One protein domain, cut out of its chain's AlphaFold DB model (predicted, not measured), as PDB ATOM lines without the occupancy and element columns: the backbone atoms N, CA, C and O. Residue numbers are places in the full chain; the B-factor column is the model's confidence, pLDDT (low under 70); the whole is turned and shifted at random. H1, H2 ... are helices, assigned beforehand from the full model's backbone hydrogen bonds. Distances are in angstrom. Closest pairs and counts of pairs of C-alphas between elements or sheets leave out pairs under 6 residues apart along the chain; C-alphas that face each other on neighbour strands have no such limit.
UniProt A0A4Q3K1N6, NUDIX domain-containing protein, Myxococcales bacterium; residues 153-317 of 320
ATOM      1  N   ALA A 153     196.222 107.996 201.399       89.50
ATOM      2  CA  ALA A 153     195.324 108.880 202.137       89.50
ATOM      3  C   ALA A 153     195.777 110.347 202.036       89.50
ATOM      4  O   ALA A 153     194.943 111.230 201.850       89.50
ATOM      5  N   ASP A 154     197.091 110.603 202.061       89.81
ATOM      6  CA  ASP A 154     197.637 111.944 201.816       89.81
ATOM      7  C   ASP A 154     197.363 112.389 200.373       89.81
ATOM      8  O   ASP A 154     196.994 113.537 200.134       89.81
ATOM      9  N   ALA A 155     197.505 111.472 199.408       93.19
ATOM     10  CA  ALA A 155     197.186 111.741 198.007       93.19
ATOM     11  C   ALA A 155     195.691 112.051 197.820       93.19
ATOM     12  O   ALA A 155     195.351 113.027 197.161       93.19
ATOM     13  N   ALA A 156     194.796 111.294 198.461       90.25
ATOM     14  CA  ALA A 156     193.360 111.552 198.450       90.25
ATOM     15  C   ALA A 156     193.020 112.914 199.075       90.25
ATOM     16  O   ALA A 156     192.253 113.680 198.494       90.25
ATOM     17  N   ALA A 157     193.631 113.259 200.214       82.25
ATOM     18  CA  ALA A 157     193.473 114.569 200.842       82.25
ATOM     19  C   ALA A 157     193.954 115.708 199.927       82.25
ATOM     20  O   ALA A 157     193.281 116.734 199.820       82.25
ATOM     21  N   LEU A 158     195.073 115.512 199.219       85.44
ATOM     22  CA  LEU A 158     195.541 116.444 198.197       85.44
ATOM     23  C   LEU A 158     194.540 116.568 197.045       85.44
ATOM     24  O   LEU A 158     194.184 117.684 196.688       85.44
ATOM     25  N   LEU A 159     194.042 115.464 196.489       87.12
ATOM     26  CA  LEU A 159     193.055 115.496 195.405       87.12
ATOM     27  C   LEU A 159     191.770 116.224 195.826       87.12
ATOM     28  O   LEU A 159     191.269 117.052 195.069       87.12
ATOM     29  N   VAL A 160     191.268 115.975 197.042       79.31
ATOM     30  CA  VAL A 160     190.130 116.713 197.619       79.31
ATOM     31  C   VAL A 160     190.450 118.198 197.722       79.31
ATOM     32  O   VAL A 160     189.630 119.022 197.320       79.31
ATOM     33  N   ALA A 161     191.638 118.547 198.228       69.75
ATOM     34  CA  ALA A 161     192.061 119.936 198.329       69.75
ATOM     35  C   ALA A 161     192.043 120.607 196.952       69.75
ATOM     36  O   ALA A 161     191.450 121.674 196.843       69.75
ATOM     37  N   LEU A 162     192.564 119.923 195.923       73.88
ATOM     38  CA  LEU A 162     192.579 120.334 194.514       73.88
ATOM     39  C   LEU A 162     191.192 120.327 193.840       73.88
ATOM     40  O   LEU A 162     191.075 120.708 192.682       73.88
ATOM     41  N   GLY A 163     190.119 119.943 194.529       69.44
ATOM     42  CA  GLY A 163     188.758 120.006 193.990       69.44
ATOM     43  C   GLY A 163     188.295 118.746 193.258       69.44
ATOM     44  O   GLY A 163     187.333 118.807 192.493       69.44
ATOM     45  N   ALA A 164     188.929 117.594 193.493       80.94
ATOM     46  CA  ALA A 164     188.408 116.316 193.023       80.94
ATOM     47  C   ALA A 164     187.025 116.026 193.620       80.94
ATOM     48  O   ALA A 164     186.817 116.086 194.834       80.94
ATOM     49  N   GLY A 165     186.077 115.655 192.757       78.88
ATOM     50  CA  GLY A 165     184.767 115.182 193.193       78.88
ATOM     51  C   GLY A 165     184.851 113.827 193.921       78.88
ATOM     52  O   GLY A 165     185.803 113.073 193.698       78.88
ATOM     53  N   PRO A 166     183.835 113.462 194.730       85.31
ATOM     54  CA  PRO A 166     183.844 112.233 195.533       85.31
ATOM     55  C   PRO A 166     184.114 110.962 194.722       85.31
ATOM     56  O   PRO A 166     184.867 110.090 195.148       85.31
ATOM     57  N   TRP A 167     183.546 110.880 193.515       90.44
ATOM     58  CA  TRP A 167     183.775 109.762 192.604       90.44
ATOM     59  C   TRP A 167     185.242 109.643 192.172       90.44
ATOM     60  O   TRP A 167     185.798 108.546 192.186       90.44
ATOM     61  N   LEU A 168     185.889 110.762 191.826       89.62
ATOM     62  CA  LEU A 168     187.273 110.757 191.350       89.62
ATOM     63  C   LEU A 168     188.236 110.363 192.472       89.62
ATOM     64  O   LEU A 168     189.147 109.570 192.244       89.62
ATOM     65  N   VAL A 169     188.004 110.863 193.689       91.50
ATOM     66  CA  VAL A 169     188.757 110.446 194.882       91.50
ATOM     67  C   VAL A 169     188.601 108.943 195.093       91.50
ATOM     68  O   VAL A 169     189.596 108.229 195.213       91.50
ATOM     69  N   ARG A 170     187.362 108.439 195.041       94.94
ATOM     70  CA  ARG A 170     187.089 107.013 195.225       94.94
ATOM     71  C   ARG A 170     187.767 106.139 194.172       94.94
ATOM     72  O   ARG A 170     188.271 105.066 194.496       94.94
ATOM     73  N   HIS A 171     187.792 106.582 192.921       95.44
ATOM     74  CA  HIS A 171     188.519 105.900 191.856       95.44
ATOM     75  C   HIS A 171     190.018 105.779 192.182       95.44
ATOM     76  O   HIS A 171     190.548 104.668 192.165       95.44
ATOM     77  N   HIS A 172     190.675 106.878 192.567       97.12
ATOM     78  CA  HIS A 172     192.098 106.870 192.923       97.12
ATOM     79  C   HIS A 172     192.399 105.958 194.122       97.12
ATOM     80  O   HIS A 172     193.382 105.219 194.094       97.12
ATOM     81  N   GLU A 173     191.537 105.937 195.146       97.69
ATOM     82  CA  GLU A 173     191.668 105.011 196.282       97.69
ATOM     83  C   GLU A 173     191.638 103.540 195.841       97.69
ATOM     84  O   GLU A 173     192.445 102.732 196.302       97.69
ATOM     85  N   LEU A 174     190.721 103.179 194.939       98.19
ATOM     86  CA  LEU A 174     190.568 101.804 194.453       98.19
ATOM     87  C   LEU A 174     191.726 101.376 193.543       98.19
ATOM     88  O   LEU A 174     192.123 100.209 193.567       98.19
ATOM     89  N   VAL A 175     192.286 102.303 192.766       98.50
ATOM     90  CA  VAL A 175     193.481 102.048 191.946       98.50
ATOM     91  C   VAL A 175     194.713 101.903 192.842       98.50
ATOM     92  O   VAL A 175     195.495 100.970 192.664       98.50
ATOM     93  N   ALA A 176     194.854 102.745 193.872       98.44
ATOM     94  CA  ALA A 176     195.913 102.621 194.873       98.44
ATOM     95  C   ALA A 176     195.806 101.317 195.689       98.44
ATOM     96  O   ALA A 176     196.827 100.722 196.039       98.44
ATOM     97  N   GLU A 177     194.589 100.833 195.959       98.50
ATOM     98  CA  GLU A 177     194.359  99.510 196.553       98.50
ATOM     99  C   GLU A 177     194.876  98.394 195.630       98.50
ATOM    100  O   GLU A 177     195.613  97.516 196.080       98.50
ATOM    101  N   ALA A 178     194.551  98.445 194.332       98.69
ATOM    102  CA  ALA A 178     195.050  97.480 193.353       98.69
ATOM    103  C   ALA A 178     196.585  97.514 193.236       98.69
ATOM    104  O   ALA A 178     197.218  96.458 193.212       98.69
ATOM    105  N   ALA A 179     197.189  98.706 193.240       98.75
ATOM    106  CA  ALA A 179     198.641  98.874 193.260       98.75
ATOM    107  C   ALA A 179     199.270  98.290 194.536       98.75
ATOM    108  O   ALA A 179     200.282  97.598 194.462       98.75
ATOM    109  N   GLY A 180     198.656  98.509 195.702       98.62
ATOM    110  CA  GLY A 180     199.118  97.936 196.966       98.62
ATOM    111  C   GLY A 180     199.111  96.406 196.955       98.62
ATOM    112  O   GLY A 180     200.066  95.779 197.408       98.62
ATOM    113  N   GLU A 181     198.074  95.789 196.385       98.62
ATOM    114  CA  GLU A 181     198.023  94.332 196.225       98.62
ATOM    115  C   GLU A 181     199.039  93.799 195.217       98.62
ATOM    116  O   GLU A 181     199.641  92.749 195.457       98.62
ATOM    117  N   LEU A 182     199.243  94.523 194.115       98.50
ATOM    118  CA  LEU A 182     200.258  94.206 193.118       98.50
ATOM    119  C   LEU A 182     201.646  94.188 193.772       98.50
ATOM    120  O   LEU A 182     202.336  93.175 193.718       98.50
ATOM    121  N   LEU A 183     202.016  95.260 194.477       98.50
ATOM    122  CA  LEU A 183     203.295  95.375 195.186       98.50
ATOM    123  C   LEU A 183     203.454  94.315 196.283       98.50
ATOM    124  O   LEU A 183     204.514  93.702 196.411       98.50
ATOM    125  N   ALA A 184     202.398  94.064 197.062       98.19
ATOM    126  CA  ALA A 184     202.419  93.061 198.123       98.19
ATOM    127  C   ALA A 184     202.600  91.634 197.587       98.19
ATOM    128  O   ALA A 184     203.198  90.803 198.270       98.19
ATOM    129  N   GLY A 185     202.087  91.354 196.387       97.69
ATOM    130  CA  GLY A 185     202.160  90.042 195.758       97.69
ATOM    131  C   GLY A 185     203.377  89.815 194.859       97.69
ATOM    132  O   GLY A 185     203.563  88.684 194.406       97.69
ATOM    133  N   LEU A 186     204.202  90.838 194.601       96.88
ATOM    134  CA  LEU A 186     205.450  90.677 193.855       96.88
ATOM    135  C   LEU A 186     206.432  89.762 194.615       96.88
ATOM    136  O   LEU A 186     206.629  89.948 195.821       96.88
ATOM    137  N   PRO A 187     207.115  88.826 193.924       94.31
ATOM    138  CA  PRO A 187     208.248  88.097 194.492       94.31
ATOM    139  C   PRO A 187     209.295  89.060 195.057       94.31
ATOM    140  O   PRO A 187     209.537  90.121 194.480       94.31
ATOM    141  N   ARG A 188     209.936  88.698 196.174       93.19
ATOM    142  CA  ARG A 188     210.830  89.592 196.931       93.19
ATOM    143  C   ARG A 188     211.951  90.174 196.066       93.19
ATOM    144  O   ARG A 188     212.283  91.350 196.194       93.19
ATOM    145  N   GLU A 189     212.513  89.360 195.186       91.81
ATOM    146  CA  GLU A 189     213.615  89.700 194.288       91.81
ATOM    147  C   GLU A 189     213.175  90.696 193.210       91.81
ATOM    148  O   GLU A 189     213.933  91.588 192.836       91.81
ATOM    149  N   LEU A 190     211.934  90.565 192.733       93.19
ATOM    150  CA  LEU A 190     211.337  91.476 191.758       93.19
ATOM    151  C   LEU A 190     210.902  92.784 192.420       93.19
ATOM    152  O   LEU A 190     211.176  93.859 191.895       93.19
ATOM    153  N   ARG A 191     210.292  92.694 193.605       95.62
ATOM    154  CA  ARG A 191     209.878  93.838 194.423       95.62
ATOM    155  C   ARG A 191     211.056  94.746 194.781       95.62
ATOM    156  O   ARG A 191     210.912  95.958 194.747       95.62
ATOM    157  N   ALA A 192     212.239  94.181 195.032       94.00
ATOM    158  CA  ALA A 192     213.458  94.946 195.313       94.00
ATOM    159  C   ALA A 192     213.955  95.820 194.140       94.00
ATOM    160  O   ALA A 192     214.850  96.641 194.333       94.00
ATOM    161  N   ARG A 193     213.408  95.641 192.929       94.44
ATOM    162  CA  ARG A 193     213.752  96.418 191.725       94.44
ATOM    163  C   ARG A 193     212.777  97.568 191.449       94.44
ATOM    164  O   ARG A 193     212.936  98.242 190.437       94.44
ATOM    165  N   VAL A 194     211.774  97.749 192.304       96.69
ATOM    166  CA  VAL A 194     210.661  98.688 192.129       96.69
ATOM    167  C   VAL A 194     210.709  99.726 193.243       96.69
ATOM    168  O   VAL A 194     210.928  99.381 194.406       96.69
ATOM    169  N   ASP A 195     210.458 100.993 192.916       97.12
ATOM    170  CA  ASP A 195     210.159 101.994 193.943       97.12
ATOM    171  C   ASP A 195     208.686 101.860 194.349       97.12
ATOM    172  O   ASP A 195     207.775 102.412 193.726       97.12
ATOM    173  N   GLU A 196     208.441 101.091 195.412       97.38
ATOM    174  CA  GLU A 196     207.087 100.813 195.899       97.38
ATOM    175  C   GLU A 196     206.299 102.083 196.215       97.38
ATOM    176  O   GLU A 196     205.103 102.166 195.930       97.38
ATOM    177  N   ARG A 197     206.965 103.091 196.792       95.56
ATOM    178  CA  ARG A 197     206.312 104.348 197.149       95.56
ATOM    179  C   ARG A 197     205.916 105.107 195.890       95.56
ATOM    180  O   ARG A 197     204.819 105.663 195.853       95.56
ATOM    181  N   ARG A 198     206.773 105.115 194.866       95.88
ATOM    182  CA  ARG A 198     206.459 105.723 193.570       95.88
ATOM    183  C   ARG A 198     205.274 105.039 192.898       95.88
ATOM    184  O   ARG A 198     204.374 105.743 192.454       95.88
ATOM    185  N   VAL A 199     205.227 103.707 192.869       98.25
ATOM    186  CA  VAL A 199     204.093 102.973 192.280       98.25
ATOM    187  C   VAL A 199     202.804 103.242 193.057       98.25
ATOM    188  O   VAL A 199     201.771 103.551 192.469       98.25
ATOM    189  N   TRP A 200     202.858 103.167 194.387       98.25
ATOM    190  CA  TRP A 200     201.665 103.281 195.223       98.25
ATOM    191  C   TRP A 200     201.062 104.691 195.205       98.25
ATOM    192  O   TRP A 200     199.853 104.845 195.035       98.25
ATOM    193  N   LEU A 201     201.902 105.726 195.317       97.69
ATOM    194  CA  LEU A 201     201.459 107.120 195.229       97.69
ATOM    195  C   LEU A 201     201.162 107.547 193.790       97.69
ATOM    196  O   LEU A 201     200.228 108.312 193.579       97.69
ATOM    197  N   GLY A 202     201.906 107.041 192.804       97.88
ATOM    198  CA  GLY A 202     201.636 107.278 191.387       97.88
ATOM    199  C   GLY A 202     200.244 106.785 191.002       97.88
ATOM    200  O   GLY A 202     199.461 107.547 190.447       97.88
ATOM    201  N   ALA A 203     199.875 105.567 191.410       98.50
ATOM    202  CA  ALA A 203     198.519 105.033 191.259       98.50
ATOM    203  C   ALA A 203     197.455 105.909 191.943       98.50
ATOM    204  O   ALA A 203     196.391 106.150 191.376       98.50
ATOM    205  N   ALA A 204     197.762 106.444 193.127       97.88
ATOM    206  CA  ALA A 204     196.872 107.332 193.873       97.88
ATOM    207  C   ALA A 204     196.743 108.752 193.283       97.88
ATOM    208  O   ALA A 204     195.941 109.532 193.788       97.88
ATOM    209  N   LEU A 205     197.501 109.099 192.236       97.00
ATOM    210  CA  LEU A 205     197.527 110.439 191.631       97.00
ATOM    211  C   LEU A 205     197.358 110.448 190.102       97.00
ATOM    212  O   LEU A 205     197.184 111.519 189.525       97.00
ATOM    213  N   HIS A 206     197.449 109.287 189.447       96.88
ATOM    214  CA  HIS A 206     197.644 109.166 187.998       96.88
ATOM    215  C   HIS A 206     196.573 109.847 187.137       96.88
ATOM    216  O   HIS A 206     196.836 110.155 185.987       96.88
ATOM    217  N   ASP A 207     195.392 110.132 187.671       95.12
ATOM    218  CA  ASP A 207     194.280 110.710 186.922       95.12
ATOM    219  C   ASP A 207     193.870 112.094 187.454       95.12
ATOM    220  O   ASP A 207     192.775 112.594 187.180       95.12
ATOM    221  N   ALA A 208     194.762 112.756 188.203       93.69
ATOM    222  CA  ALA A 208     194.501 114.049 188.834       93.69
ATOM    223  C   ALA A 208     194.058 115.139 187.842       93.69
ATOM    224  O   ALA A 208     193.290 116.025 188.207       93.69
ATOM    225  N   GLY A 209     194.482 115.085 186.575       90.00
ATOM    226  CA  GLY A 209     194.082 116.078 185.574       90.00
ATOM    227  C   GLY A 209     192.586 116.094 185.252       90.00
ATOM    228  O   GLY A 209     192.081 117.119 184.796       90.00
ATOM    229  N   LYS A 210     191.844 115.022 185.565       90.75
ATOM    230  CA  LYS A 210     190.377 114.970 185.412       90.75
ATOM    231  C   LYS A 210     189.647 115.959 186.323       90.75
ATOM    232  O   LYS A 210     188.482 116.257 186.084       90.75
ATOM    233  N   ILE A 211     190.334 116.506 187.328       84.38
ATOM    234  CA  ILE A 211     189.868 117.653 188.116       84.38
ATOM    235  C   ILE A 211     189.634 118.870 187.212       84.38
ATOM    236  O   ILE A 211     188.616 119.547 187.334       84.38
ATOM    237  N   LEU A 212     190.574 119.142 186.301       79.12
ATOM    238  CA  LEU A 212     190.538 120.300 185.406       79.12
ATOM    239  C   LEU A 212     189.810 120.023 184.091       79.12
ATOM    240  O   LEU A 212     189.290 120.952 183.478       79.12
ATOM    241  N   VAL A 213     189.743 118.755 183.681       82.56
ATOM    242  CA  VAL A 213     189.072 118.322 182.450       82.56
ATOM    243  C   VAL A 213     187.944 117.329 182.783       82.56
ATOM    244  O   VAL A 213     188.013 116.154 182.422       82.56
ATOM    245  N   PRO A 214     186.878 117.760 183.487       77.94
ATOM    246  CA  PRO A 214     185.847 116.852 183.998       77.94
ATOM    247  C   PRO A 214     185.086 116.102 182.896       77.94
ATOM    248  O   PRO A 214     184.560 115.020 183.144       77.94
ATOM    249  N   ALA A 215     185.053 116.633 181.669       81.56
ATOM    250  CA  ALA A 215     184.467 115.947 180.516       81.56
ATOM    251  C   ALA A 215     185.160 114.601 180.209       81.56
ATOM    252  O   ALA A 215     184.500 113.651 179.789       81.56
ATOM    253  N   GLU A 216     186.463 114.490 180.482       89.06
ATOM    254  CA  GLU A 216     187.264 113.275 180.270       89.06
ATOM    255  C   GLU A 216     187.176 112.287 181.447       89.06
ATOM    256  O   GLU A 216     187.761 111.206 181.406       89.06
ATOM    257  N   ALA A 217     186.423 112.605 182.508       82.38
ATOM    258  CA  ALA A 217     186.231 111.679 183.626       82.38
ATOM    259  C   ALA A 217     185.527 110.385 183.185       82.38
ATOM    260  O   ALA A 217     185.873 109.291 183.634       82.38
ATOM    261  N   THR A 218     184.555 110.522 182.282       79.19
ATOM    262  CA  THR A 218     183.796 109.409 181.692       79.19
ATOM    263  C   THR A 218     183.752 109.454 180.164       79.19
ATOM    264  O   THR A 218     183.289 108.499 179.543       79.19
ATOM    265  N   GLY A 219     184.173 110.567 179.558       82.81
ATOM    266  CA  GLY A 219     184.252 110.750 178.112       82.81
ATOM    267  C   GLY A 219     185.631 110.400 177.540       82.81
ATOM    268  O   GLY A 219     186.579 110.179 178.291       82.81
ATOM    269  N   PRO A 220     185.755 110.333 176.206       85.12
ATOM    270  CA  PRO A 220     187.046 110.168 175.551       85.12
ATOM    271  C   PRO A 220     187.891 111.444 175.675       85.12
ATOM    272  O   PRO A 220     187.345 112.544 175.697       85.12
ATOM    273  N   GLY A 221     189.214 111.287 175.676       89.69
ATOM    274  CA  GLY A 221     190.169 112.393 175.660       89.69
ATOM    275  C   GLY A 221     191.474 112.047 176.378       89.69
ATOM    276  O   GLY A 221     191.594 110.970 176.965       89.69
ATOM    277  N   CYS A 222     192.457 112.936 176.275       92.06
ATOM    278  CA  CYS A 222     193.787 112.781 176.871       92.06
ATOM    279  C   CYS A 222     194.374 114.104 177.394       92.06
ATOM    280  O   CYS A 222     195.543 114.153 177.784       92.06
ATOM    281  N   GLU A 223     193.595 115.190 177.426       88.25
ATOM    282  CA  GLU A 223     194.064 116.482 177.934       88.25
ATOM    283  C   GLU A 223     194.389 116.422 179.435       88.25
ATOM    284  O   GLU A 223     195.298 117.122 179.900       88.25
ATOM    285  N   HIS A 224     193.704 115.555 180.194       91.56
ATOM    286  CA  HIS A 224     193.977 115.314 181.612       91.56
ATOM    287  C   HIS A 224     195.400 114.808 181.883       91.56
ATOM    288  O   HIS A 224     195.929 115.061 182.963       91.56
ATOM    289  N   GLU A 225     196.053 114.142 180.931       93.69
ATOM    290  CA  GLU A 225     197.390 113.579 181.136       93.69
ATOM    291  C   GLU A 225     198.428 114.681 181.411       93.69
ATOM    292  O   GLU A 225     199.056 114.732 182.472       93.69
ATOM    293  N   ALA A 226     198.581 115.615 180.464       88.75
ATOM    294  CA  ALA A 226     199.547 116.708 180.568       88.75
ATOM    295  C   ALA A 226     199.113 117.745 181.615       88.75
ATOM    296  O   ALA A 226     199.929 118.234 182.400       88.75
ATOM    297  N   THR A 227     197.813 118.050 181.652       82.75
ATOM    298  CA  THR A 227     197.231 118.989 182.615       82.75
ATOM    299  C   THR A 227     197.391 118.488 184.054       82.75
ATOM    300  O   THR A 227     197.706 119.275 184.946       82.75
ATOM    301  N   GLY A 228     197.249 117.180 184.287       89.69
ATOM    302  CA  GLY A 228     197.435 116.549 185.594       89.69
ATOM    303  C   GLY A 228     198.866 116.652 186.114       89.69
ATOM    304  O   GLY A 228     199.071 117.003 187.276       89.69
ATOM    305  N   GLU A 229     199.868 116.436 185.253       91.94
ATOM    306  CA  GLU A 229     201.275 116.585 185.648       91.94
ATOM    307  C   GLU A 229     201.575 118.032 186.075       91.94
ATOM    308  O   GLU A 229     202.193 118.263 187.117       91.94
ATOM    309  N   VAL A 230     201.099 119.020 185.308       81.75
ATOM    310  CA  VAL A 230     201.258 120.446 185.645       81.75
ATOM    311  C   VAL A 230     200.571 120.775 186.969       81.75
ATOM    312  O   VAL A 230     201.190 121.388 187.841       81.75
ATOM    313  N   LEU A 231     199.328 120.322 187.137       80.62
ATOM    314  CA  LEU A 231     198.530 120.506 188.344       80.62
ATOM    315  C   LEU A 231     199.259 119.994 189.592       80.62
ATOM    316  O   LEU A 231     199.459 120.740 190.551       80.62
ATOM    317  N   LEU A 232     199.705 118.738 189.582       87.12
ATOM    318  CA  LEU A 232     200.372 118.141 190.738       87.12
ATOM    319  C   LEU A 232     201.686 118.860 191.065       87.12
ATOM    320  O   LEU A 232     201.982 119.105 192.236       87.12
ATOM    321  N   ARG A 233     202.448 119.283 190.051       84.25
ATOM    322  CA  ARG A 233     203.670 120.072 190.266       84.25
ATOM    323  C   ARG A 233     203.389 121.445 190.877       84.25
ATOM    324  O   ARG A 233     204.123 121.866 191.769       84.25
ATOM    325  N   GLN A 234     202.326 122.120 190.443       72.69
ATOM    326  CA  GLN A 234     201.852 123.371 191.051       72.69
ATOM    327  C   GLN A 234     201.274 123.173 192.460       72.69
ATOM    328  O   GLN A 234     201.144 124.132 193.217       72.69
ATOM    329  N   ALA A 235     200.960 121.937 192.840       74.31
ATOM    330  CA  ALA A 235     200.594 121.570 194.199       74.31
ATOM    331  C   ALA A 235     201.796 121.106 195.047       74.31
ATOM    332  O   ALA A 235     201.615 120.627 196.162       74.31
ATOM    333  N   GLY A 236     203.028 121.233 194.538       75.69
ATOM    334  CA  GLY A 236     204.248 120.860 195.259       75.69
ATOM    335  C   GLY A 236     204.600 119.369 195.205       75.69
ATOM    336  O   GLY A 236     205.557 118.946 195.856       75.69
ATOM    337  N   VAL A 237     203.883 118.566 194.413       85.62
ATOM    338  CA  VAL A 237     204.248 117.166 194.167       85.62
ATOM    339  C   VAL A 237     205.513 117.118 193.312       85.62
ATOM    340  O   VAL A 237     205.669 117.856 192.335       85.62
ATOM    341  N   ASN A 238     206.449 116.244 193.685       86.00
ATOM    342  CA  ASN A 238     207.695 116.098 192.943       86.00
ATOM    343  C   ASN A 238     207.448 115.569 191.515       86.00
ATOM    344  O   ASN A 238     206.431 114.939 191.222       86.00
ATOM    345  N   ARG A 239     208.420 115.799 190.628       89.38
ATOM    346  CA  ARG A 239     208.323 115.419 189.213       89.38
ATOM    347  C   ARG A 239     208.128 113.912 188.998       89.38
ATOM    348  O   ARG A 239     207.375 113.533 188.110       89.38
ATOM    349  N   GLU A 240     208.783 113.074 189.801       90.31
ATOM    350  CA  GLU A 240     208.735 111.610 189.652       90.31
ATOM    351  C   GLU A 240     207.361 111.011 189.974       90.31
ATOM    352  O   GLU A 240     206.996 109.992 189.395       90.31
ATOM    353  N   LEU A 241     206.586 111.644 190.856       93.50
ATOM    354  CA  LEU A 241     205.196 111.271 191.131       93.50
ATOM    355  C   LEU A 241     204.227 111.948 190.154       93.50
ATOM    356  O   LEU A 241     203.298 111.313 189.669       93.50
ATOM    357  N   ALA A 242     204.450 113.226 189.831       93.31
ATOM    358  CA  ALA A 242     203.553 113.975 188.951       93.31
ATOM    359  C   ALA A 242     203.514 113.414 187.517       93.31
ATOM    360  O   ALA A 242     202.455 113.418 186.891       93.31
ATOM    361  N   ARG A 243     204.636 112.873 187.008       95.25
ATOM    362  CA  ARG A 243     204.701 112.244 185.672       95.25
ATOM    363  C   ARG A 243     203.737 111.070 185.505       95.25
ATOM    364  O   ARG A 243     203.387 110.769 184.369       95.25
ATOM    365  N   SER A 244     203.285 110.440 186.598       96.50
ATOM    366  CA  SER A 244     202.296 109.355 186.547       96.50
ATOM    367  C   SER A 244     200.997 109.784 185.860       96.50
ATOM    368  O   SER A 244     200.336 108.940 185.260       96.50
ATOM    369  N   CYS A 245     200.675 111.086 185.840       95.81
ATOM    370  CA  CYS A 245     199.555 111.600 185.054       95.81
ATOM    371  C   CYS A 245     199.682 111.359 183.553       95.81
ATOM    372  O   CYS A 245     198.693 111.055 182.897       95.81
ATOM    373  N   ARG A 246     200.897 111.414 183.014       95.19
ATOM    374  CA  ARG A 246     201.172 111.118 181.608       95.19
ATOM    375  C   ARG A 246     201.510 109.646 181.394       95.19
ATOM    376  O   ARG A 246     200.988 109.006 180.485       95.19
ATOM    377  N   THR A 247     202.404 109.098 182.213       94.88
ATOM    378  CA  THR A 247     203.011 107.787 181.947       94.88
ATOM    379  C   THR A 247     202.061 106.612 182.175       94.88
ATOM    380  O   THR A 247     202.303 105.544 181.620       94.88
ATOM    381  N   HIS A 248     200.951 106.786 182.908       92.75
ATOM    382  CA  HIS A 248     199.955 105.719 183.073       92.75
ATOM    383  C   HIS A 248     199.239 105.357 181.753       92.75
ATOM    384  O   HIS A 248     198.845 104.207 181.554       92.75
ATOM    385  N   ALA A 249     199.067 106.331 180.853       90.19
ATOM    386  CA  ALA A 249     198.465 106.140 179.535       90.19
ATOM    387  C   ALA A 249     199.518 105.886 178.444       90.19
ATOM    388  O   ALA A 249     199.217 105.237 177.445       90.19
ATOM    389  N   ARG A 250     200.757 106.348 178.668       93.19
ATOM    390  CA  ARG A 250     201.895 106.285 177.731       93.19
ATOM    391  C   ARG A 250     203.026 105.391 178.235       93.19
ATOM    392  O   ARG A 250     204.197 105.760 178.264       93.19
ATOM    393  N   TRP A 251     202.652 104.213 178.712       95.00
ATOM    394  CA  TRP A 251     203.551 103.247 179.347       95.00
ATOM    395  C   TRP A 251     204.522 102.568 178.360       95.00
ATOM    396  O   TRP A 251     205.485 101.905 178.766       95.00
ATOM    397  N   ASP A 252     204.264 102.708 177.061       94.44
ATOM    398  CA  ASP A 252     205.058 102.207 175.942       94.44
ATOM    399  C   ASP A 252     206.100 103.220 175.435       94.44
ATOM    400  O   ASP A 252     206.939 102.867 174.603       94.44
ATOM    401  N   GLU A 253     206.110 104.453 175.959       92.44
ATOM    402  CA  GLU A 253     207.123 105.449 175.611       92.44
ATOM    403  C   GLU A 253     208.525 105.042 176.129       92.44
ATOM    404  O   GLU A 253     208.653 104.411 177.187       92.44
ATOM    405  N   PRO A 254     209.612 105.411 175.417       90.25
ATOM    406  CA  PRO A 254     210.973 104.999 175.776       90.25
ATOM    407  C   PRO A 254     211.447 105.448 177.166       90.25
ATOM    408  O   PRO A 254     212.367 104.847 177.717       90.25
ATOM    409  N   ASP A 255     210.866 106.514 177.722       90.50
ATOM    410  CA  ASP A 255     211.210 107.055 179.039       90.50
ATOM    411  C   ASP A 255     210.403 106.432 180.193       90.50
ATOM    412  O   ASP A 255     210.704 106.715 181.360       90.50
ATOM    413  N   ALA A 256     209.404 105.589 179.899       94.38
ATOM    414  CA  ALA A 256     208.609 104.903 180.911       94.38
ATOM    415  C   ALA A 256     209.429 103.804 181.611       94.38
ATOM    416  O   ALA A 256     210.060 102.955 180.969       94.38
ATOM    417  N   THR A 257     209.413 103.817 182.943       96.06
ATOM    418  CA  THR A 257     210.082 102.826 183.794       96.06
ATOM    419  C   THR A 257     209.133 101.683 184.149       96.06
ATOM    420  O   THR A 257     207.915 101.808 184.004       96.06
ATOM    421  N   VAL A 258     209.670 100.585 184.693       96.62
ATOM    422  CA  VAL A 258     208.842  99.530 185.297       96.62
ATOM    423  C   VAL A 258     207.835 100.086 186.314       96.62
ATOM    424  O   VAL A 258     206.692  99.642 186.332       96.62
ATOM    425  N   ASP A 259     208.208 101.104 187.101       97.62
ATOM    426  CA  ASP A 259     207.303 101.729 188.073       97.62
ATOM    427  C   ASP A 259     206.097 102.383 187.378       97.62
ATOM    428  O   ASP A 259     204.961 102.202 187.812       97.62
ATOM    429  N   ASP A 260     206.314 103.101 186.269       97.75
ATOM    430  CA  ASP A 260     205.218 103.703 185.496       97.75
ATOM    431  C   ASP A 260     204.299 102.632 184.900       97.75
ATOM    432  O   ASP A 260     203.075 102.771 184.916       97.75
ATOM    433  N   ARG A 261     204.884 101.534 184.409       98.12
ATOM    434  CA  ARG A 261     204.129 100.406 183.857       98.12
ATOM    435  C   ARG A 261     203.306  99.702 184.930       98.12
ATOM    436  O   ARG A 261     202.178  99.309 184.659       98.12
ATOM    437  N   LEU A 262     203.818  99.587 186.154       98.50
ATOM    438  CA  LEU A 262     203.065  99.043 187.287       98.50
ATOM    439  C   LEU A 262     201.913  99.970 187.711       98.50
ATOM    440  O   LEU A 262     200.847  99.468 188.068       98.50
ATOM    441  N   VAL A 263     202.074 101.297 187.609       98.56
ATOM    442  CA  VAL A 263     200.968 102.261 187.783       98.56
ATOM    443  C   VAL A 263     199.906 102.071 186.696       98.56
ATOM    444  O   VAL A 263     198.728 101.905 187.015       98.56
ATOM    445  N   ALA A 264     200.316 102.023 185.424       98.31
ATOM    446  CA  ALA A 264     199.419 101.767 184.298       98.31
ATOM    447  C   ALA A 264     198.675 100.431 184.453       98.31
ATOM    448  O   ALA A 264     197.475 100.340 184.190       98.31
ATOM    449  N   LEU A 265     199.377  99.395 184.922       98.69
ATOM    450  CA  LEU A 265     198.813  98.070 185.133       98.69
ATOM    451  C   LEU A 265     197.784  98.099 186.263       98.69
ATOM    452  O   LEU A 265     196.692  97.561 186.094       98.69
ATOM    453  N   ALA A 266     198.069  98.776 187.379       98.69
ATOM    454  CA  ALA A 266     197.097  98.959 188.453       98.69
ATOM    455  C   ALA A 266     195.797  99.629 187.955       98.69
ATOM    456  O   ALA A 266     194.711  99.173 188.326       98.69
ATOM    457  N   ASP A 267     195.878 100.619 187.050       98.06
ATOM    458  CA  ASP A 267     194.702 101.224 186.391       98.06
ATOM    459  C   ASP A 267     193.918 100.229 185.488       98.06
ATOM    460  O   ASP A 267     192.701 100.329 185.292       98.06
ATOM    461  N   LYS A 268     194.549  99.188 184.944       97.94
ATOM    462  CA  LYS A 268     193.790  98.146 184.222       97.94
ATOM    463  C   LYS A 268     193.166  97.149 185.197       97.94
ATOM    464  O   LYS A 268     191.959  96.881 185.131       97.94
ATOM    465  N   LEU A 269     193.954  96.671 186.155       98.50
ATOM    466  CA  LEU A 269     193.562  95.594 187.059       98.50
ATOM    467  C   LEU A 269     192.504  96.016 188.090       98.50
ATOM    468  O   LEU A 269     191.711  95.169 188.502       98.50
ATOM    469  N   TRP A 270     192.417  97.294 188.496       98.12
ATOM    470  CA  TRP A 270     191.427  97.708 189.510       98.12
ATOM    471  C   TRP A 270     189.981  97.437 189.083       98.12
ATOM    472  O   TRP A 270     189.140  97.175 189.937       98.12
ATOM    473  N   LYS A 271     189.695  97.462 187.777       96.25
ATOM    474  CA  LYS A 271     188.383  97.141 187.189       96.25
ATOM    475  C   LYS A 271     188.300  95.718 186.632       96.25
ATOM    476  O   LYS A 271     187.336  95.378 185.956       96.25
ATOM    477  N   GLY A 272     189.312  94.895 186.902       97.19
ATOM    478  CA  GLY A 272     189.400  93.510 186.443       97.19
ATOM    479  C   GLY A 272     189.748  93.357 184.966       97.19
ATOM    480  O   GLY A 272     189.519  92.296 184.395       97.19
ATOM    481  N   LYS A 273     190.291  94.404 184.333       97.38
ATOM    482  CA  LYS A 273     190.747  94.335 182.945       97.38
ATOM    483  C   LYS A 273     192.218  93.912 182.910       97.38
ATOM    484  O   LYS A 273     193.063  94.598 183.475       97.38
ATOM    485  N   ARG A 274     192.508  92.824 182.197       97.88
ATOM    486  CA  ARG A 274     193.868  92.420 181.807       97.88
ATOM    487  C   ARG A 274     194.294  93.166 180.540       97.88
ATOM    488  O   ARG A 274     193.461  93.429 179.666       97.88
ATOM    489  N   ASP A 275     195.572  93.503 180.440       97.69
ATOM    490  CA  ASP A 275     196.174  94.134 179.261       97.69
ATOM    491  C   ASP A 275     197.436  93.363 178.872       97.69
ATOM    492  O   ASP A 275     198.524  93.616 179.382       97.69
ATOM    493  N   GLY A 276     197.272  92.386 177.977       97.31
ATOM    494  CA  GLY A 276     198.348  91.461 177.628       97.31
ATOM    495  C   GLY A 276     199.592  92.159 177.078       97.31
ATOM    496  O   GLY A 276     200.701  91.726 177.362       97.31
ATOM    497  N   SER A 277     199.443  93.265 176.345       97.38
ATOM    498  CA  SER A 277     200.589  94.000 175.799       97.38
ATOM    499  C   SER A 277     201.416  94.656 176.903       97.38
ATOM    500  O   SER A 277     202.635  94.485 176.932       97.38
ATOM    501  N   LEU A 278     200.766  95.352 177.838       98.00
ATOM    502  CA  LEU A 278     201.438  95.950 178.993       98.00
ATOM    503  C   LEU A 278     202.062  94.878 179.902       98.00
ATOM    504  O   LEU A 278     203.205  95.004 180.342       98.00
ATOM    505  N   GLU A 279     201.331  93.795 180.155       98.00
ATOM    506  CA  GLU A 279     201.776  92.697 181.013       98.00
ATOM    507  C   GLU A 279     202.992  91.964 180.440       98.00
ATOM    508  O   GLU A 279     203.915  91.642 181.188       98.00
ATOM    509  N   GLU A 280     203.035  91.719 179.128       96.38
ATOM    510  CA  GLU A 280     204.196  91.119 178.464       96.38
ATOM    511  C   GLU A 280     205.441  92.005 178.584       96.38
ATOM    512  O   GLU A 280     206.525  91.493 178.872       96.38
ATOM    513  N   VAL A 281     205.301  93.330 178.442       96.31
ATOM    514  CA  VAL A 281     206.424  94.266 178.618       96.31
ATOM    515  C   VAL A 281     206.944  94.226 180.057       96.31
ATOM    516  O   VAL A 281     208.150  94.087 180.264       96.31
ATOM    517  N   ILE A 282     206.054  94.258 181.054       96.88
ATOM    518  CA  ILE A 282     206.438  94.163 182.472       96.88
ATOM    519  C   ILE A 282     207.133  92.826 182.757       96.88
ATOM    520  O   ILE A 282     208.210  92.800 183.355       96.88
ATOM    521  N   LYS A 283     206.564  91.705 182.292       95.69
ATOM    522  CA  LYS A 283     207.159  90.370 182.457       95.69
ATOM    523  C   LYS A 283     208.536  90.283 181.798       95.69
ATOM    524  O   LYS A 283     209.450  89.696 182.377       95.69
ATOM    525  N   ALA A 284     208.713  90.862 180.613       92.94
ATOM    526  CA  ALA A 284     209.995  90.873 179.914       92.94
ATOM    527  C   ALA A 284     211.062  91.716 180.634       92.94
ATOM    528  O   ALA A 284     212.214  91.294 180.702       92.94
ATOM    529  N   GLU A 285     210.693  92.871 181.192       92.56
ATOM    530  CA  GLU A 285     211.612  93.783 181.891       92.56
ATOM    531  C   GLU A 285     212.016  93.264 183.285       92.56
ATOM    532  O   GLU A 285     213.176  93.374 183.712       92.56
ATOM    533  N   MET A 286     211.063  92.677 184.012       91.56
ATOM    534  CA  MET A 286     211.268  92.238 185.392       91.56
ATOM    535  C   MET A 286     211.905  90.852 185.497       91.56
ATOM    536  O   MET A 286     212.674  90.610 186.429       91.56
ATOM    537  N   ALA A 287     211.621  89.935 184.571       88.06
ATOM    538  CA  ALA A 287     212.073  88.557 184.706       88.06
ATOM    539  C   ALA A 287     213.595  88.418 184.497       88.06
ATOM    540  O   ALA A 287     214.117  88.816 183.453       88.06
ATOM    541  N   PRO A 288     214.334  87.834 185.456       81.25
ATOM    542  CA  PRO A 288     215.764  87.599 185.310       81.25
ATOM    543  C   PRO A 288     216.041  86.546 184.229       81.25
ATOM    544  O   PRO A 288     215.317  85.559 184.100       81.25
ATOM    545  N   SER A 289     217.143  86.708 183.490       74.44
ATOM    546  CA  SER A 289     217.492  85.848 182.348       74.44
ATOM    547  C   SER A 289     217.593  84.352 182.684       74.44
ATOM    548  O   SER A 289     217.347  83.523 181.812       74.44
ATOM    549  N   GLY A 290     217.953  83.998 183.924       73.56
ATOM    550  CA  GLY A 290     218.138  82.608 184.363       73.56
ATOM    551  C   GLY A 290     216.875  81.898 184.862       73.56
ATOM    552  O   GLY A 290     216.863  80.673 184.892       73.56
ATOM    553  N   ASP A 291     215.821  82.637 185.223       79.50
ATOM    554  CA  ASP A 291     214.569  82.077 185.767       79.50
ATOM    555  C   ASP A 291     213.334  82.762 185.164       79.50
ATOM    556  O   ASP A 291     212.366  83.151 185.827       79.50
ATOM    557  N   ARG A 292     213.408  82.974 183.848       87.25
ATOM    558  CA  ARG A 292     212.412  83.745 183.110       87.25
ATOM    559  C   ARG A 292     211.022  83.118 183.209       87.25
ATOM    560  O   ARG A 292     210.061  83.829 183.464       87.25
ATOM    561  N   TRP A 293     210.918  81.801 183.034       89.50
ATOM    562  CA  TRP A 293     209.627  81.113 182.996       89.50
ATOM    563  C   TRP A 293     208.902  81.135 184.346       89.50
ATOM    564  O   TRP A 293     207.727  81.490 184.387       89.50
ATOM    565  N   ALA A 294     209.585  80.822 185.453       90.44
ATOM    566  CA  ALA A 294     208.937  80.832 186.764       90.44
ATOM    567  C   ALA A 294     208.527  82.254 187.172       90.44
ATOM    568  O   ALA A 294     207.421  82.454 187.673       90.44
ATOM    569  N   SER A 295     209.366  83.252 186.873       91.81
ATOM    570  CA  SER A 295     209.031  84.663 187.100       91.81
ATOM    571  C   SER A 295     207.826  85.111 186.269       91.81
ATOM    572  O   SER A 295     206.977  85.846 186.767       91.81
ATOM    573  N   TRP A 296     207.722  84.654 185.018       94.56
ATOM    574  CA  TRP A 296     206.587  84.960 184.145       94.56
ATOM    575  C   TRP A 296     205.286  84.379 184.679       94.56
ATOM    576  O   TRP A 296     204.303  85.107 184.758       94.56
ATOM    577  N   VAL A 297     205.291  83.106 185.083       94.88
ATOM    578  CA  VAL A 297     204.119  82.449 185.679       94.88
ATOM    579  C   VAL A 297     203.719  83.144 186.980       94.88
ATOM    580  O   VAL A 297     202.556  83.483 187.159       94.88
ATOM    581  N   ALA A 298     204.680  83.449 187.858       95.44
ATOM    582  CA  ALA A 298     204.402  84.121 189.125       95.44
ATOM    583  C   ALA A 298     203.781  85.518 188.940       95.44
ATOM    584  O   ALA A 298     202.867  85.888 189.682       95.44
ATOM    585  N   LEU A 299     204.269  86.290 187.960       96.94
ATOM    586  CA  LEU A 299     203.707  87.593 187.600       96.94
ATOM    587  C   LEU A 299     202.317  87.454 186.967       96.94
ATOM    588  O   LEU A 299     201.411  88.189 187.342       96.94
ATOM    589  N   ASP A 300     202.128  86.499 186.059       97.50
ATOM    590  CA  ASP A 300     200.838  86.276 185.399       97.50
ATOM    591  C   ASP A 300     199.740  85.871 186.397       97.50
ATOM    592  O   ASP A 300     198.666  86.479 186.422       97.50
ATOM    593  N   ASP A 301     200.059  84.938 187.299       98.00
ATOM    594  CA  ASP A 301     199.177  84.521 188.390       98.00
ATOM    595  C   ASP A 301     198.859  85.691 189.335       98.00
ATOM    596  O   ASP A 301     197.753  85.796 189.871       98.00
ATOM    597  N   LEU A 302     199.832  86.573 189.590       98.50
ATOM    598  CA  LEU A 302     199.623  87.772 190.399       98.50
ATOM    599  C   LEU A 302     198.647  88.736 189.724       98.50
ATOM    600  O   LEU A 302     197.704  89.191 190.375       98.50
ATOM    601  N   PHE A 303     198.857  89.032 188.443       98.56
ATOM    602  CA  PHE A 303     197.994  89.937 187.687       98.56
ATOM    603  C   PHE A 303     196.560  89.404 187.653       98.56
ATOM    604  O   PHE A 303     195.620  90.163 187.894       98.56
ATOM    605  N   GLU A 304     196.393  88.088 187.490       98.56
ATOM    606  CA  GLU A 304     195.089  87.427 187.529       98.56
ATOM    607  C   GLU A 304     194.408  87.585 188.889       98.56
ATOM    608  O   GLU A 304     193.253  88.005 188.970       98.56
ATOM    609  N   ARG A 305     195.129  87.324 189.988       98.50
ATOM    610  CA  ARG A 305     194.578  87.469 191.345       98.50
ATOM    611  C   ARG A 305     194.139  88.899 191.656       98.50
ATOM    612  O   ARG A 305     193.121  89.083 192.326       98.50
ATOM    613  N   VAL A 306     194.895  89.906 191.212       98.62
ATOM    614  CA  VAL A 306     194.532  91.316 191.424       98.62
ATOM    615  C   VAL A 306     193.329  91.695 190.551       98.62
ATOM    616  O   VAL A 306     192.403  92.333 191.063       98.62
ATOM    617  N   ALA A 307     193.297  91.263 189.282       98.56
ATOM    618  CA  ALA A 307     192.175  91.484 188.366       98.56
ATOM    619  C   ALA A 307     190.877  90.819 188.847       98.56
ATOM    620  O   ALA A 307     189.807  91.421 188.758       98.56
ATOM    621  N   ALA A 308     190.955  89.621 189.429       98.38
ATOM    622  CA  ALA A 308     189.795  88.880 189.925       98.38
ATOM    623  C   ALA A 308     188.997  89.643 191.004       98.38
ATOM    624  O   ALA A 308     187.801  89.412 191.178       98.38
ATOM    625  N   LYS A 309     189.624  90.597 191.707       98.19
ATOM    626  CA  LYS A 309     188.949  91.481 192.676       98.19
ATOM    627  C   LYS A 309     188.323  92.730 192.046       98.19
ATOM    628  O   LYS A 309     187.667  93.504 192.744       98.19
ATOM    629  N   GLY A 310     188.488  92.927 190.740       97.56
ATOM    630  CA  GLY A 310     187.950  94.054 189.986       97.56
ATOM    631  C   GLY A 310     186.448  94.284 190.172       97.56
ATOM    632  O   GLY A 310     186.059  95.404 190.510       97.56
ATOM    633  N   PRO A 311     185.589  93.250 190.068       97.31
ATOM    634  CA  PRO A 311     184.157  93.392 190.328       97.31
ATOM    635  C   PRO A 311     183.831  93.945 191.727       97.31
ATOM    636  O   PRO A 311     182.929  94.767 191.868       97.31
ATOM    637  N   LEU A 312     184.597  93.566 192.761       95.81
ATOM    638  CA  LEU A 312     184.416  94.074 194.129       95.81
ATOM    639  C   LEU A 312     184.851  95.540 194.276       95.81
ATOM    640  O   LEU A 312     184.271  96.284 195.067       95.81
ATOM    641  N   ARG A 313     185.878  95.976 193.540       96.88
ATOM    642  CA  ARG A 313     186.280  97.391 193.487       96.88
ATOM    643  C   ARG A 313     185.257  98.229 192.729       96.88
ATOM    644  O   ARG A 313     184.863  99.271 193.237       96.88
ATOM    645  N   LEU A 314     184.765  97.748 191.588       94.75
ATOM    646  CA  LEU A 314     183.707  98.412 190.818       94.75
ATOM    647  C   LEU A 314     182.417  98.575 191.631       94.75
ATOM    648  O   LEU A 314     181.852  99.659 191.666       94.75
ATOM    649  N   ALA A 315     181.991  97.554 192.379       94.00
ATOM    650  CA  ALA A 315     180.834  97.685 193.268       94.00
ATOM    651  C   ALA A 315     181.009  98.811 194.312       94.00
ATOM    652  O   ALA A 315     180.043  99.467 194.690       94.00
ATOM    653  N   ARG A 316     182.251  99.060 194.748       93.75
ATOM    654  CA  ARG A 316     182.628 100.119 195.697       93.75
ATOM    655  C   ARG A 316     182.941 101.471 195.040       93.75
ATOM    656  O   ARG A 316     183.221 102.416 195.780       93.75
ATOM    657  N   SER A 317     182.960 101.569 193.707       88.31
ATOM    658  CA  SER A 317     183.239 102.822 192.983       88.31
ATOM    659  C   SER A 317     181.988 103.673 192.770       88.31
ATOM    660  O   SER A 317     182.092 104.874 192.526       88.31
TER     661      SER A 317
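AT A GLANCE: This is residues 153 to 317 of the 320 residues of the protein "NUDIX domain-containing protein" of Myxococcales bacterium (UniProt A0A4Q3K1N6). This is a body of helices built round H10 in the middle: the long helix H2 and the shorter H4 cover one side of H10, and H11 packs on the other. At one end H5, H7, H8 and H9 make a cluster of mostly short helices, with H1 folded back on H2 near that end, while H12 runs in from the opposite end and touches H11 and H2. The printed part has 165 residues with thirteen named helices, H1 to H13 in that order along the chain, and no named strand; the class is all helix. It is compact, with a radius of gyration of the C-alphas of 15.2 A, and the C-alphas span 48 by 33 by 28 A.

HOW THE PARTS SIT: Start at Ala 153, where H1, residues 153 to 161, forms a helical hairpin with H2, residues 166 to 185. They run opposite ways at a shallow tilt of 21 degrees and touch through residues 166 to 173 of H2 alone, where the closest C-alphas, of Ala 156 and Val 169, are 5.9 A apart. Next, H3, residues 188 to 191, is close to H2 but not clearly touching it, with the C-alphas of Leu 183 and Arg 191 closest at 6.8 A. H4, residues 196 to 203, touches H2 at a shallow tilt of 30 degrees, opposite ways, with the C-alphas of Ala 176 and Ala 203 closest at 5.1 A. Then look at Gly 209 in H5, residues 208 to 211: its C-alpha is 3.4 A from that of Gly 228 in H7, residues 223 to 234, the closest pair where these two touch. H6, residues 214 to 217, is close to H5 but not clearly touching it, the C-alphas of Lys 210 and Ala 217 being closest at 5.6 A. H8, residues 239 to 242, touches H4, closest at the C-alphas of Gly 202 and Leu 241, 5.4 A apart. H9, residues 244 to 247, touches H7, closest at the C-alphas of Glu 225 and Arg 246, 4.5 A apart. The hub is H10, residues 258 to 269, which touches five helices. It touches residues 175 to 182 of H2 alone, at a steep tilt of 62 degrees, with the C-alphas of Ala 179 and Ala 266 closest at 5.0 A. H10 and H11, residues 276 to 286, are a helical hairpin, at a shallow tilt of 33 degrees that is only just short of steep; the C-alphas of Val 258 and Ile 282 are closest, at 6.5 A. H12, residues 292 to 307, touches H11 at a steep tilt of 47 degrees, with the C-alphas of Lys 283 and Trp 296 closest at 5.7 A. H13, residues 310 to 315, is close to H2 but not clearly touching it, with the C-alphas of Leu 174 and Arg 313 closest at 6.2 A. In H1, H2, H4, H7, H10, H11, H12 and H13 every O i to N i+4 pair is within hydrogen-bond range; H3, H5, H6, H8 and H9 are too short for such a pair.

IN THESE COORDINATES: Find C-alpha 153 at (195.324, 108.880, 202.137), where H1 begins its 12.1 A. H2 starts at C-alpha 166 and is 28.8 A long. H7 covers 16.7 A, H10 15.9 A, H11 15.1 A and H12 22.3 A. H10 begins at C-alpha 258, (208.842, 99.530, 185.297), and H13 ends at C-alpha 315, (180.834, 97.685, 193.268).

THE WHOLE: The C-alphas farthest apart, of Gly 163 and Gly 290, are 48.5 A apart. The printed part has no cut and no long link; H9 to H10 and H10 to H11 are short, the others tight. The mean pLDDT of the printed part is 92.2, and residues 161 and 163 are under 70.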